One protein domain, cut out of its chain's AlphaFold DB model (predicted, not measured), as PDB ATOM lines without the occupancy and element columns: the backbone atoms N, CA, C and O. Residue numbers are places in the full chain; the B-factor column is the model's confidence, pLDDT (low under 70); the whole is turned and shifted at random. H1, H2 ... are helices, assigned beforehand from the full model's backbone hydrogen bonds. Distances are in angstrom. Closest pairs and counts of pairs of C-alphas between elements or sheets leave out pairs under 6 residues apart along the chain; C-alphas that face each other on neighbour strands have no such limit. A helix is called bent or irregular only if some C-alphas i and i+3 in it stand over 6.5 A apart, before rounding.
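What this domain is: This is residues 35 to 80 of the 85 residues of the protein "Hypothetical protein" of Adineta steineri (UniProt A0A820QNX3). One long helix, H1, makes the length of the model, and a shorter helix, H2, turns off from its far end, so that the two meet near their ends in an L. H1 and H2 make a corner there, joined by a few residues of loop, and beyond the corner the two arms stand free. The printed part has 46 residues with two named helices, H1 then H2, and no named strand; the class is all helix. The whole is extended, with a radius of gyration of the C-alphas of 16.7 A, and flat, its C-alphas spanning 50 by 26 by 9 A.

How they stand to each other: H1, residues 36 to 64, is followed by a tight link of 3 residues and then by H2, residues 68 to 80. The two helices are close but not clearly touching, with 1 pair of C-alphas within 8 A. Their closest C-alphas, those of Met 62 and Arg 68, are 7.2 A apart. Their lines stand at a steep tilt of 66 degrees, and they run opposite ways. Their centres are 24.7 A apart. In H1 every O i to N i+4 pair is within hydrogen-bond range; in H2 4 of 9 are, and 2 of 10 O i to N i+3 pairs.

Where its parts are: H1 begins at C-alpha 36, at (80.512, 138.940, 51.950), and ends at C-alpha 64, at (101.121, 105.103, 64.190), 41.5 A from first to last C-alpha. H2 runs 19.4 A from C-alpha 68 to C-alpha 80, at (97.255, 116.110, 87.838). H2 is neither bent nor irregular, but only just: C-alphas 74 and 77 are 6.1 A apart.

The domain as a whole: The two C-alphas farthest apart, those of Asn 35 and Asp 69, are 50.2 A apart. The printed part has no cut. The mean pLDDT of the printed part is 77.1, and residues 64 to 80 are under 70.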
ATOM      1  N   ASN A  35      80.620 138.899  47.249       85.81
ATOM      2  CA  ASN A  35      79.534 138.790  48.216       85.81
ATOM      3  C   ASN A  35      80.116 138.394  49.583       85.81
ATOM      4  O   ASN A  35      80.673 137.297  49.701       85.81
ATOM      5  N   PRO A  36      79.977 139.238  50.624       86.88
ATOM      6  CA  PRO A  36      80.512 138.940  51.950       86.88
ATOM      7  C   PRO A  36      79.935 137.645  52.531       86.88
ATOM      8  O   PRO A  36      80.648 136.924  53.221       86.88
ATOM      9  N   LEU A  37      78.693 137.284  52.191       91.31
ATOM     10  CA  LEU A  37      78.103 136.013  52.608       91.31
ATOM     11  C   LEU A  37      78.928 134.824  52.086       91.31
ATOM     12  O   LEU A  37      79.308 133.954  52.860       91.31
ATOM     13  N   GLN A  38      79.290 134.816  50.799       88.06
ATOM     14  CA  GLN A  38      80.132 133.757  50.225       88.06
ATOM     15  C   GLN A  38      81.537 133.730  50.822       88.06
ATOM     16  O   GLN A  38      82.102 132.649  50.976       88.06
ATOM     17  N   LEU A  39      82.081 134.886  51.203       92.31
ATOM     18  CA  LEU A  39      83.357 134.936  51.908       92.31
ATOM     19  C   LEU A  39      83.264 134.228  53.267       92.31
ATOM     20  O   LEU A  39      84.075 133.350  53.549       92.31
ATOM     21  N   PHE A  40      82.272 134.572  54.092       95.06
ATOM     22  CA  PHE A  40      82.106 133.950  55.408       95.06
ATOM     23  C   PHE A  40      81.802 132.454  55.316       95.06
ATOM     24  O   PHE A  40      82.340 131.690  56.114       95.06
ATOM     25  N   LEU A  41      81.011 132.010  54.332       93.00
ATOM     26  CA  LEU A  41      80.787 130.580  54.094       93.00
ATOM     27  C   LEU A  41      82.079 129.852  53.690       93.00
ATOM     28  O   LEU A  41      82.368 128.778  54.220       93.00
ATOM     29  N   ALA A  42      82.873 130.436  52.788       90.88
ATOM     30  CA  ALA A  42      84.141 129.848  52.359       90.88
ATOM     31  C   ALA A  42      85.153 129.772  53.516       90.88
ATOM     32  O   ALA A  42      85.784 128.734  53.724       90.88
ATOM     33  N   ILE A  43      85.258 130.838  54.315       94.38
ATOM     34  CA  ILE A  43      86.121 130.875  55.502       94.38
ATOM     35  C   ILE A  43      85.624 129.889  56.567       94.38
ATOM     36  O   ILE A  43      86.426 129.138  57.120       94.38
ATOM     37  N   GLY A  44      84.315 129.837  56.824       93.56
ATOM     38  CA  GLY A  44      83.715 128.919  57.793       93.56
ATOM     39  C   GLY A  44      84.019 127.454  57.470       93.56
ATOM     40  O   GLY A  44      84.411 126.694  58.358       93.56
ATOM     41  N   SER A  45      83.948 127.075  56.189       93.19
ATOM     42  CA  SER A  45      84.349 125.738  55.738       93.19
ATOM     43  C   SER A  45      85.846 125.472  55.942       93.19
ATOM     44  O   SER A  45      86.220 124.365  56.335       93.19
ATOM     45  N   GLY A  46      86.708 126.464  55.696       92.88
ATOM     46  CA  GLY A  46      88.155 126.335  55.905       92.88
ATOM     47  C   GLY A  46      88.527 126.113  57.375       92.88
ATOM     48  O   GLY A  46      89.351 125.252  57.697       92.88
ATOM     49  N   ILE A  47      87.861 126.832  58.281       94.19
ATOM     50  CA  ILE A  47      88.051 126.670  59.730       94.19
ATOM     51  C   ILE A  47      87.547 125.294  60.182       94.19
ATOM     52  O   ILE A  47      88.251 124.603  60.919       94.19
ATOM     53  N   GLY A  48      86.386 124.848  59.692       93.62
ATOM     54  CA  GLY A  48      85.846 123.524  60.015       93.62
ATOM     55  C   GLY A  48      86.814 122.385  59.677       93.62
ATOM     56  O   GLY A  48      87.045 121.500  60.504       93.62
ATOM     57  N   TYR A  49      87.459 122.441  58.508       94.38
ATOM     58  CA  TYR A  49      88.447 121.433  58.110       94.38
ATOM     59  C   TYR A  49      89.704 121.459  58.988       94.38
ATOM     60  O   TYR A  49      90.269 120.412  59.293       94.38
ATOM     61  N   THR A  50      90.119 122.643  59.444       91.56
ATOM     62  CA  THR A  50      91.292 122.801  60.319       91.56
ATOM     63  C   THR A  50      91.087 122.105  61.668       91.56
ATOM     64  O   THR A  50      91.996 121.438  62.163       91.56
ATOM     65  N   VAL A  51      89.879 122.182  62.236       94.00
ATOM     66  CA  VAL A  51      89.532 121.480  63.485       94.00
ATOM     67  C   VAL A  51      89.594 119.963  63.292       94.00
ATOM     68  O   VAL A  51      90.220 119.254  64.081       94.00
ATOM     69  N   ILE A  52      88.987 119.465  62.212       95.38
ATOM     70  CA  ILE A  52      88.960 118.029  61.894       95.38
ATOM     71  C   ILE A  52      90.381 117.511  61.644       95.38
ATOM     72  O   ILE A  52      90.744 116.447  62.141       95.38
ATOM     73  N   ALA A  53      91.210 118.278  60.935       93.75
ATOM     74  CA  ALA A  53      92.602 117.928  60.681       93.75
ATOM     75  C   ALA A  53      93.408 117.759  61.982       93.75
ATOM     76  O   ALA A  53      94.198 116.822  62.080       93.75
ATOM     77  N   GLY A  54      93.183 118.603  62.997       91.81
ATOM     78  CA  GLY A  54      93.823 118.470  64.312       91.81
ATOM     79  C   GLY A  54      93.413 117.197  65.060       91.81
ATOM     80  O   GLY A  54      94.271 116.496  65.596       91.81
ATOM     81  N   LEU A  55      92.123 116.849  65.031       89.81
ATOM     82  CA  LEU A  55      91.613 115.609  65.633       89.81
ATOM     83  C   LEU A  55      92.179 114.366  64.942       89.81
ATOM     84  O   LEU A  55      92.612 113.420  65.599       89.81
ATOM     85  N   VAL A  56      92.214 114.384  63.609       92.50
ATOM     86  CA  VAL A  56      92.796 113.303  62.807       92.50
ATOM     87  C   VAL A  56      94.302 113.191  63.067       92.50
ATOM     88  O   VAL A  56      94.810 112.082  63.205       92.50
ATOM     89  N   CYS A  57      95.010 114.313  63.208       85.88
ATOM     90  CA  CYS A  57      96.433 114.337  63.541       85.88
ATOM     91  C   CYS A  57      96.720 113.700  64.916       85.88
ATOM     92  O   CYS A  57      97.606 112.849  65.012       85.88
ATOM     93  N   ASP A  58      95.941 114.027  65.955       83.50
ATOM     94  CA  ASP A  58      96.092 113.428  67.297       83.50
ATOM     95  C   ASP A  58      95.752 111.922  67.283       83.50
ATOM     96  O   ASP A  58      96.468 111.111  67.875       83.50
ATOM     97  N   PHE A  59      94.722 111.516  66.526       84.50
ATOM     98  CA  PHE A  59      94.355 110.104  66.357       84.50
ATOM     99  C   PHE A  59      95.463 109.297  65.662       84.50
ATOM    100  O   PHE A  59      95.871 108.235  66.139       84.50
ATOM    101  N   ILE A  60      96.009 109.818  64.560       85.94
ATOM    102  CA  ILE A  60      97.109 109.180  63.826       85.94
ATOM    103  C   ILE A  60      98.365 109.102  64.700       85.94
ATOM    104  O   ILE A  60      99.007 108.050  64.753       85.94
ATOM    105  N   MET A  61      98.700 110.169  65.433       79.38
ATOM    106  CA  MET A  61      99.853 110.182  66.337       79.38
ATOM    107  C   MET A  61      99.754 109.091  67.416       79.38
ATOM    108  O   MET A  61     100.751 108.430  67.720       79.38
ATOM    109  N   MET A  62      98.553 108.842  67.947       70.00
ATOM    110  CA  MET A  62      98.318 107.821  68.974       70.00
ATOM    111  C   MET A  62      98.425 106.374  68.452       70.00
ATOM    112  O   MET A  62      98.769 105.464  69.225       70.00
ATOM    113  N   HIS A  63      98.133 106.160  67.165       70.94
ATOM    114  CA  HIS A  63      98.051 104.833  66.547       70.94
ATOM    115  C   HIS A  63      99.273 104.439  65.702       70.94
ATOM    116  O   HIS A  63      99.564 103.248  65.604       70.94
ATOM    117  N   VAL A  64     100.012 105.390  65.124       67.25
ATOM    118  CA  VAL A  64     101.121 105.103  64.190       67.25
ATOM    119  C   VAL A  64     102.499 105.156  64.861       67.25
ATOM    120  O   VAL A  64     103.405 104.420  64.466       67.25
ATOM    121  N   HIS A  65     102.698 105.981  65.896       59.50
ATOM    122  CA  HIS A  65     104.025 106.133  66.499       59.50
ATOM    123  C   HIS A  65     104.305 105.064  67.572       59.50
ATOM    124  O   HIS A  65     103.707 105.052  68.647       59.50
ATOM    125  N   LYS A  66     105.266 104.170  67.303       54.59
ATOM    126  CA  LYS A  66     105.678 103.060  68.189       54.59
ATOM    127  C   LYS A  66     106.394 103.512  69.481       54.59
ATOM    128  O   LYS A  66     106.468 102.732  70.423       54.59
ATOM    129  N   SER A  67     106.832 104.774  69.577       54.38
ATOM    130  CA  SER A  67     107.383 105.389  70.804       54.38
ATOM    131  C   SER A  67     106.302 106.133  71.601       54.38
ATOM    132  O   SER A  67     106.367 107.349  71.795       54.38
ATOM    133  N   ARG A  68     105.279 105.396  72.044       55.84
ATOM    134  CA  ARG A  68     104.099 105.927  72.757       55.84
ATOM    135  C   ARG A  68     104.458 106.561  74.108       55.84
ATOM    136  O   ARG A  68     103.766 107.462  74.572       55.84
ATOM    137  N   ASP A  69     105.566 106.132  74.707       55.66
ATOM    138  CA  ASP A  69     105.950 106.508  76.071       55.66
ATOM    139  C   ASP A  69     106.453 107.954  76.191       55.66
ATOM    140  O   ASP A  69     106.199 108.609  77.199       55.66
ATOM    141  N   LYS A  70     107.075 108.511  75.142       56.12
ATOM    142  CA  LYS A  70     107.580 109.898  75.163       56.12
ATOM    143  C   LYS A  70     106.465 110.945  75.020       56.12
ATOM    144  O   LYS A  70     106.560 112.011  75.613       56.12
ATOM    145  N   TYR A  71     105.392 110.637  74.281       55.91
ATOM    146  CA  TYR A  71     104.238 111.540  74.128       55.91
ATOM    147  C   TYR A  71     103.243 111.410  75.296       55.91
ATOM    148  O   TYR A  71     102.651 112.395  75.737       55.91
ATOM    149  N   ARG A  72     103.120 110.202  75.867       55.03
ATOM    150  CA  ARG A  72     102.329 109.940  77.078       55.03
ATOM    151  C   ARG A  72     102.945 110.586  78.328       55.03
ATOM    152  O   ARG A  72     102.196 111.025  79.187       55.03
ATOM    153  N   ALA A  73     104.268 110.741  78.406       55.91
ATOM    154  CA  ALA A  73     104.912 111.471  79.505       55.91
ATOM    155  C   ALA A  73     104.603 112.985  79.505       55.91
ATOM    156  O   ALA A  73     104.458 113.572  80.568       55.91
ATOM    157  N   GLY A  74     104.447 113.617  78.333       58.66
ATOM    158  CA  GLY A  74     104.173 115.060  78.240       58.66
ATOM    159  C   GLY A  74     102.702 115.453  78.428       58.66
ATOM    160  O   GLY A  74     102.415 116.508  78.984       58.66
ATOM    161  N   LYS A  75     101.753 114.611  77.992       54.09
ATOM    162  CA  LYS A  75     100.306 114.922  78.047       54.09
ATOM    163  C   LYS A  75      99.671 114.576  79.408       54.09
ATOM    164  O   LYS A  75      98.652 115.158  79.759       54.09
ATOM    165  N   VAL A  76     100.264 113.654  80.181       55.25
ATOM    166  CA  VAL A  76      99.698 113.146  81.453       55.25
ATOM    167  C   VAL A  76     100.090 113.999  82.670       55.25
ATOM    168  O   VAL A  76      99.328 114.049  83.630       55.25
ATOM    169  N   SER A  77     101.197 114.751  82.625       48.94
ATOM    170  CA  SER A  77     101.543 115.691  83.705       48.94
ATOM    171  C   SER A  77     100.574 116.874  83.814       48.94
ATOM    172  O   SER A  77     100.360 117.365  84.910       48.94
ATOM    173  N   LEU A  78      99.909 117.273  82.724       56.72
ATOM    174  CA  LEU A  78      98.945 118.382  82.745       56.72
ATOM    175  C   LEU A  78      97.611 118.029  83.424       56.72
ATOM    176  O   LEU A  78      96.846 118.928  83.745       56.72
ATOM    177  N   VAL A  79      97.300 116.745  83.630       57.69
ATOM    178  CA  VAL A  79      96.007 116.318  84.204       57.69
ATOM    179  C   VAL A  79      96.021 116.332  85.736       57.69
ATOM    180  O   VAL A  79      94.976 116.551  86.343       57.69
ATOM    181  N   ASN A  80      97.180 116.151  86.374       55.50
ATOM    182  CA  ASN A  80      97.255 116.110  87.838       55.50
ATOM    183  C   ASN A  80      97.238 117.502  88.492       55.50
ATOM    184  O   ASN A  80      96.785 117.608  89.627       55.50
TER     185      ASN A  80